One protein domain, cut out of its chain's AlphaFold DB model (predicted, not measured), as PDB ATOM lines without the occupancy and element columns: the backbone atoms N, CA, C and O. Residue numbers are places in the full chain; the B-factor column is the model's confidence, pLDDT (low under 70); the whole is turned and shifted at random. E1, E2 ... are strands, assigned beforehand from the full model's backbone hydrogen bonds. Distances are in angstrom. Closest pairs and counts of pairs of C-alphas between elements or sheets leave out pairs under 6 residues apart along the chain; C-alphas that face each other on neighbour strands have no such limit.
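AT A GLANCE: This is residues 206 to 260 of the 265 residues of an uncharacterized protein of Candidatus Gracilibacteria bacterium (UniProt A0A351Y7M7). A four-stranded sheet, E1 E6 E4 E3, is curled like part of a barrel, and the short two-strand ribbon E2 E5 runs lengthwise alongside its long pair E1 E6. The hairpin E3 E4 crosses one end, where E6 bends. You have 55 printed residues with six named strands, E1 to E6 in chain order, and no named helix; both sheets are antiparallel and the class is all strand. The whole is only just compact, close to loose, with a radius of gyration of the C-alphas of 11.6 A and spans of 33 by 24 by 15 A.

IN THESE COORDINATES: Find C-alpha 206 at (26.995, 19.411, 79.322); from there E1, residues 206 to 212, runs 19.5 A. Next come E2, residues 218 to 220, E3, residues 225 to 227, E4, residues 233 to 236, and E5, residues 240 to 242. E6, residues 251 to 259, runs 24.4 A to C-alpha 259 at (30.067, 20.549, 86.941).

HOW THE PARTS SIT: Look at E1 beside E6, antiparallel at 147 degrees, with N 208 and O 255 at 2.9 A. E6 bends by 50 degrees at residue 256, and its residues 257 to 259 pair with E4, where N 235 and O 258 are 2.8 A apart. In the hairpin E3 and E4, find N 226 and O 234 at 2.8 A. E2 and E5 are antiparallel, with N 220 and O 240 at 2.8 A. The closest C-alphas of E5 and E6, those of Val 242 and Lys 253, are 5.8 A apart. E1 and E3 are apart.

THE WHOLE: The C-alphas of Asn 248 and Met 260 are the two farthest apart, 33.5 A. The printed part has no cut, no link is long, and no printed residue is under 70 in pLDDT.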
ATOM      1  N   GLY A 206      28.172  19.989  79.961       86.56
ATOM      2  CA  GLY A 206      26.995  19.411  79.322       86.56
ATOM      3  C   GLY A 206      25.880  20.431  79.147       86.56
ATOM      4  O   GLY A 206      25.835  21.458  79.822       86.56
ATOM      5  N   THR A 207      24.986  20.172  78.202       90.06
ATOM      6  CA  THR A 207      23.837  21.039  77.925       90.06
ATOM      7  C   THR A 207      22.584  20.505  78.600       90.06
ATOM      8  O   THR A 207      22.306  19.312  78.499       90.06
ATOM      9  N   ILE A 208      21.795  21.387  79.209       89.62
ATOM     10  CA  ILE A 208      20.455  21.067  79.711       89.62
ATOM     11  C   ILE A 208      19.399  21.897  78.977       89.62
ATOM     12  O   ILE A 208      19.676  23.019  78.551       89.62
ATOM     13  N   GLU A 209      18.188  21.359  78.838       92.94
ATOM     14  CA  GLU A 209      17.019  22.113  78.378       92.94
ATOM     15  C   GLU A 209      16.213  22.585  79.593       92.94
ATOM     16  O   GLU A 209      15.739  21.781  80.392       92.94
ATOM     17  N   LEU A 210      16.059  23.900  79.734       90.50
ATOM     18  CA  LEU A 210      15.200  24.515  80.739       90.50
ATOM     19  C   LEU A 210      13.829  24.802  80.140       90.50
ATOM     20  O   LEU A 210      13.726  25.370  79.050       90.50
ATOM     21  N   ILE A 211      12.789  24.435  80.885       92.25
ATOM     22  CA  ILE A 211      11.390  24.541  80.477       92.25
ATOM     23  C   ILE A 211      10.662  25.443  81.478       92.25
ATOM     24  O   ILE A 211      10.519  25.094  82.648       92.25
ATOM     25  N   ASN A 212      10.179  26.593  81.014       91.81
ATOM     26  CA  ASN A 212       9.403  27.541  81.803       91.81
ATOM     27  C   ASN A 212       7.918  27.465  81.424       91.81
ATOM     28  O   ASN A 212       7.524  27.860  80.327       91.81
ATOM     29  N   LYS A 213       7.087  26.972  82.346       92.38
ATOM     30  CA  LYS A 213       5.620  26.894  82.201       92.38
ATOM     31  C   LYS A 213       4.879  28.077  82.837       92.38
ATOM     32  O   LYS A 213       3.653  28.066  82.888       92.38
ATOM     33  N   THR A 214       5.606  29.056  83.374       89.25
ATOM     34  CA  THR A 214       5.021  30.186  84.104       89.25
ATOM     35  C   THR A 214       4.939  31.436  83.223       89.25
ATOM     36  O   THR A 214       5.796  31.624  82.352       89.25
ATOM     37  N   PRO A 215       3.966  32.337  83.467       87.38
ATOM     38  CA  PRO A 215       3.751  33.544  82.668       87.38
ATOM     39  C   PRO A 215       4.742  34.671  83.016       87.38
ATOM     40  O   PRO A 215       4.388  35.845  82.968       87.38
ATOM     41  N   LYS A 216       5.963  34.329  83.440       90.25
ATOM     42  CA  LYS A 216       7.012  35.283  83.805       90.25
ATOM     43  C   LYS A 216       8.351  34.840  83.230       90.25
ATOM     44  O   LYS A 216       8.677  33.655  83.260       90.25
ATOM     45  N   ASP A 217       9.132  35.802  82.754       88.88
ATOM     46  CA  ASP A 217      10.501  35.574  82.300       88.88
ATOM     47  C   ASP A 217      11.447  35.335  83.484       88.88
ATOM     48  O   ASP A 217      11.405  36.053  84.492       88.88
ATOM     49  N   TYR A 218      12.350  34.364  83.337       91.94
ATOM     50  CA  TYR A 218      13.444  34.148  84.281       91.94
ATOM     51  C   TYR A 218      14.777  34.489  83.637       91.94
ATOM     52  O   TYR A 218      15.149  33.909  82.619       91.94
ATOM     53  N   SER A 219      15.512  35.396  84.270       93.12
ATOM     54  CA  SER A 219      16.867  35.768  83.873       93.12
ATOM     55  C   SER A 219      17.857  35.251  84.904       93.12
ATOM     56  O   SER A 219      17.696  35.483  86.102       93.12
ATOM     57  N   PHE A 220      18.885  34.565  84.424       93.50
ATOM     58  CA  PHE A 220      19.925  33.949  85.229       93.50
ATOM     59  C   PHE A 220      21.269  34.556  84.860       93.50
ATOM     60  O   PHE A 220      21.607  34.700  83.682       93.50
ATOM     61  N   VAL A 221      22.042  34.900  85.881       94.44
ATOM     62  CA  VAL A 221      23.400  35.413  85.715       94.44
ATOM     63  C   VAL A 221      24.388  34.260  85.555       94.44
ATOM     64  O   VAL A 221      24.102  33.100  85.874       94.44
ATOM     65  N   LYS A 222      25.579  34.570  85.068       91.81
ATOM     66  CA  LYS A 222      26.716  33.665  85.029       91.81
ATOM     67  C   LYS A 222      26.991  33.111  86.428       91.81
ATOM     68  O   LYS A 222      26.868  33.819  87.425       91.81
ATOM     69  N   ASN A 223      27.398  31.845  86.484       90.69
ATOM     70  CA  ASN A 223      27.620  31.068  87.700       90.69
ATOM     71  C   ASN A 223      26.352  30.822  88.535       90.69
ATOM     72  O   ASN A 223      26.447  30.512  89.722       90.69
ATOM     73  N   THR A 224      25.163  30.916  87.930       92.56
ATOM     74  CA  THR A 224      23.936  30.427  88.569       92.56
ATOM     75  C   THR A 224      24.086  28.932  88.830       92.56
ATOM     76  O   THR A 224      24.430  28.181  87.915       92.56
ATOM     77  N   ARG A 225      23.827  28.516  90.073       91.31
ATOM     78  CA  ARG A 225      23.960  27.130  90.527       91.31
ATOM     79  C   ARG A 225      22.688  26.329  90.244       91.31
ATOM     80  O   ARG A 225      21.597  26.746  90.619       91.31
ATOM     81  N   PHE A 226      22.862  25.150  89.661       89.31
ATOM     82  CA  PHE A 226      21.842  24.123  89.475       89.31
ATOM     83  C   PHE A 226      22.204  22.944  90.366       89.31
ATOM     84  O   PHE A 226      23.335  22.465  90.311       89.31
ATOM     85  N   VAL A 227      21.264  22.505  91.197       89.69
ATOM     86  CA  VAL A 227      21.456  21.379  92.112       89.69
ATOM     87  C   VAL A 227      20.461  20.300  91.724       89.69
ATOM     88  O   VAL A 227      19.269  20.582  91.624       89.69
ATOM     89  N   THR A 228      20.952  19.100  91.439       86.50
ATOM     90  CA  THR A 228      20.104  17.926  91.205       86.50
ATOM     91  C   THR A 228      19.607  17.359  92.534       86.50
ATOM     92  O   THR A 228      20.192  17.624  93.584       86.50
ATOM     93  N   ASP A 229      18.553  16.544  92.501       86.00
ATOM     94  CA  ASP A 229      17.967  15.952  93.714       86.00
ATOM     95  C   ASP A 229      18.955  15.060  94.489       86.00
ATOM     96  O   ASP A 229      18.862  14.938  95.707       86.00
ATOM     97  N   ASP A 230      19.943  14.479  93.801       83.69
ATOM     98  CA  ASP A 230      21.036  13.698  94.396       83.69
ATOM     99  C   ASP A 230      22.222  14.560  94.879       83.69
ATOM    100  O   ASP A 230      23.266  14.034  95.258       83.69
ATOM    101  N   GLY A 231      22.073  15.889  94.881       82.94
ATOM    102  CA  GLY A 231      23.022  16.834  95.471       82.94
ATOM    103  C   GLY A 231      24.189  17.255  94.573       82.94
ATOM    104  O   GLY A 231      25.070  17.991  95.032       82.94
ATOM    105  N   ARG A 232      24.222  16.846  93.296       84.12
ATOM    106  CA  ARG A 232      25.269  17.284  92.354       84.12
ATOM    107  C   ARG A 232      25.034  18.728  91.943       84.12
ATOM    108  O   ARG A 232      23.904  19.149  91.713       84.12
ATOM    109  N   GLN A 233      26.119  19.487  91.835       89.00
ATOM    110  CA  GLN A 233      26.062  20.921  91.573       89.00
ATOM    111  C   GLN A 233      26.680  21.256  90.217       89.00
ATOM    112  O   GLN A 233      27.763  20.784  89.876       89.00
ATOM    113  N   PHE A 234      26.003  22.113  89.462       91.00
ATOM    114  CA  PHE A 234      26.443  22.618  88.166       91.00
ATOM    115  C   PHE A 234      26.309  24.140  88.121       91.00
ATOM    116  O   PHE A 234      25.468  24.709  88.814       91.00
ATOM    117  N   ILE A 235      27.103  24.810  87.291       92.69
ATOM    118  CA  ILE A 235      27.073  26.268  87.116       92.69
ATOM    119  C   ILE A 235      26.868  26.676  85.663       92.69
ATOM    120  O   ILE A 235      27.382  26.035  84.744       92.69
ATOM    121  N   SER A 236      26.144  27.778  85.453       92.50
ATOM    122  CA  SER A 236      26.025  28.407  84.135       92.50
ATOM    123  C   SER A 236      27.312  29.125  83.731       92.50
ATOM    124  O   SER A 236      27.903  29.879  84.502       92.50
ATOM    125  N   LEU A 237      27.727  28.950  82.477       89.50
ATOM    126  CA  LEU A 237      28.934  29.608  81.960       89.50
ATOM    127  C   LEU A 237      28.695  31.050  81.488       89.50
ATOM    128  O   LEU A 237      29.647  31.826  81.362       89.50
ATOM    129  N   LYS A 238      27.439  31.408  81.199       92.00
ATOM    130  CA  LYS A 238      27.020  32.705  80.649       92.00
ATOM    131  C   LYS A 238      25.657  33.112  81.207       92.00
ATOM    132  O   LYS A 238      24.898  32.248  81.644       92.00
ATOM    133  N   ASP A 239      25.357  34.404  81.135       93.12
ATOM    134  CA  ASP A 239      24.024  34.942  81.406       93.12
ATOM    135  C   ASP A 239      23.030  34.419  80.360       93.12
ATOM    136  O   ASP A 239      23.360  34.309  79.172       93.12
ATOM    137  N   PHE A 240      21.812  34.096  80.783       92.88
ATOM    138  CA  PHE A 240      20.752  33.678  79.869       92.88
ATOM    139  C   PHE A 240      19.366  33.971  80.448       92.88
ATOM    140  O   PHE A 240      19.191  34.092  81.657       92.88
ATOM    141  N   SER A 241      18.364  34.049  79.575       92.00
ATOM    142  CA  SER A 241      16.961  34.155  79.966       92.00
ATOM    143  C   SER A 241      16.130  33.019  79.377       92.00
ATOM    144  O   SER A 241      16.385  32.540  78.265       92.00
ATOM    145  N   VAL A 242      15.144  32.573  80.151       92.12
ATOM    146  CA  VAL A 242      14.107  31.630  79.734       92.12
ATOM    147  C   VAL A 242      12.802  32.408  79.684       92.12
ATOM    148  O   VAL A 242      12.295  32.850  80.718       92.12
ATOM    149  N   LEU A 243      12.294  32.603  78.469       91.81
ATOM    150  CA  LEU A 243      11.062  33.347  78.232       91.81
ATOM    151  C   LEU A 243       9.873  32.666  78.914       91.81
ATOM    152  O   LEU A 243       9.881  31.451  79.139       91.81
ATOM    153  N   GLN A 244       8.865  33.460  79.245       89.88
ATOM    154  CA  GLN A 244       7.599  32.998  79.786       89.88
ATOM    155  C   GLN A 244       6.918  31.992  78.857       89.88
ATOM    156  O   GLN A 244       7.020  32.068  77.630       89.88
ATOM    157  N   GLY A 245       6.190  31.063  79.461       88.31
ATOM    158  CA  GLY A 245       5.387  30.074  78.758       88.31
ATOM    159  C   GLY A 245       4.080  29.805  79.481       88.31
ATOM    160  O   GLY A 245       3.825  30.318  80.570       88.31
ATOM    161  N   THR A 246       3.242  28.984  78.872       84.81
ATOM    162  CA  THR A 246       2.025  28.447  79.491       84.81
ATOM    163  C   THR A 246       2.161  26.937  79.652       84.81
ATOM    164  O   THR A 246       3.071  26.329  79.085       84.81
ATOM    165  N   GLU A 247       1.259  26.297  80.401       83.69
ATOM    166  CA  GLU A 247       1.280  24.833  80.560       83.69
ATOM    167  C   GLU A 247       1.257  24.089  79.217       83.69
ATOM    168  O   GLU A 247       1.944  23.080  79.061       83.69
ATOM    169  N   ASN A 248       0.533  24.641  78.237       85.56
ATOM    170  CA  ASN A 248       0.383  24.071  76.900       85.56
ATOM    171  C   ASN A 248       1.471  24.532  75.915       85.56
ATOM    172  O   ASN A 248       1.673  23.886  74.890       85.56
ATOM    173  N   ASN A 249       2.174  25.634  76.203       87.69
ATOM    174  CA  ASN A 249       3.256  26.149  75.365       87.69
ATOM    175  C   ASN A 249       4.393  26.723  76.229       87.69
ATOM    176  O   ASN A 249       4.448  27.938  76.455       87.69
ATOM    177  N   PRO A 250       5.279  25.865  76.762       90.88
ATOM    178  CA  PRO A 250       6.347  26.315  77.635       90.88
ATOM    179  C   PRO A 250       7.448  27.048  76.867       90.88
ATOM    180  O   PRO A 250       7.836  26.643  75.768       90.88
ATOM    181  N   GLY A 251       8.032  28.067  77.496       89.50
ATOM    182  CA  GLY A 251       9.283  28.654  77.035       89.50
ATOM    183  C   GLY A 251      10.419  27.650  77.214       89.50
ATOM    184  O   GLY A 251      10.531  27.021  78.265       89.50
ATOM    185  N   LYS A 252      11.259  27.476  76.190       91.69
ATOM    186  CA  LYS A 252      12.372  26.517  76.210       91.69
ATOM    187  C   LYS A 252      13.698  27.205  75.935       91.69
ATOM    188  O   LYS A 252      13.792  28.056  75.048       91.69
ATOM    189  N   LYS A 253      14.740  26.811  76.666       92.25
ATOM    190  CA  LYS A 253      16.104  27.287  76.424       92.25
ATOM    191  C   LYS A 253      17.125  26.201  76.725       92.25
ATOM    192  O   LYS A 253      17.159  25.676  77.831       92.25
ATOM    193  N   VAL A 254      18.001  25.925  75.764       92.44
ATOM    194  CA  VAL A 254      19.169  25.065  75.979       92.44
ATOM    195  C   VAL A 254      20.318  25.901  76.536       92.44
ATOM    196  O   VAL A 254      20.650  26.955  75.981       92.44
ATOM    197  N   VAL A 255      20.914  25.439  77.634       90.88
ATOM    198  CA  VAL A 255      21.983  26.132  78.362       90.88
ATOM    199  C   VAL A 255      23.144  25.177  78.606       90.88
ATOM    200  O   VAL A 255      22.944  24.036  79.009       90.88
ATOM    201  N   LEU A 256      24.365  25.656  78.369       91.75
ATOM    202  CA  LEU A 256      25.595  24.932  78.673       91.75
ATOM    203  C   LEU A 256      25.987  25.151  80.140       91.75
ATOM    204  O   LEU A 256      26.178  26.294  80.570       91.75
ATOM    205  N   LEU A 257      26.130  24.052  80.875       91.44
ATOM    206  CA  LEU A 257      26.539  24.017  82.271       91.44
ATOM    207  C   LEU A 257      27.874  23.289  82.445       91.44
ATOM    208  O   LEU A 257      28.253  22.437  81.638       91.44
ATOM    209  N   GLN A 258      28.562  23.609  83.535       90.69
ATOM    210  CA  GLN A 258      29.792  22.954  83.968       90.69
ATOM    211  C   GLN A 258      29.599  22.372  85.369       90.69
ATOM    212  O   GLN A 258      29.010  23.032  86.224       90.69
ATOM    213  N   ALA A 259      30.078  21.150  85.608       87.44
ATOM    214  CA  ALA A 259      30.067  20.549  86.941       87.44
ATOM    215  C   ALA A 259      30.908  21.390  87.918       87.44
ATOM    216  O   ALA A 259      32.029  21.780  87.588       87.44
ATOM    217  N   MET A 260      30.359  21.684  89.100       82.44
ATOM    218  CA  MET A 260      31.123  22.300  90.185       82.44
ATOM    219  C   MET A 260      31.994  21.241  90.854       82.44
ATOM    220  O   MET A 260      31.520  20.144  91.153       82.44
TER     221      MET A 260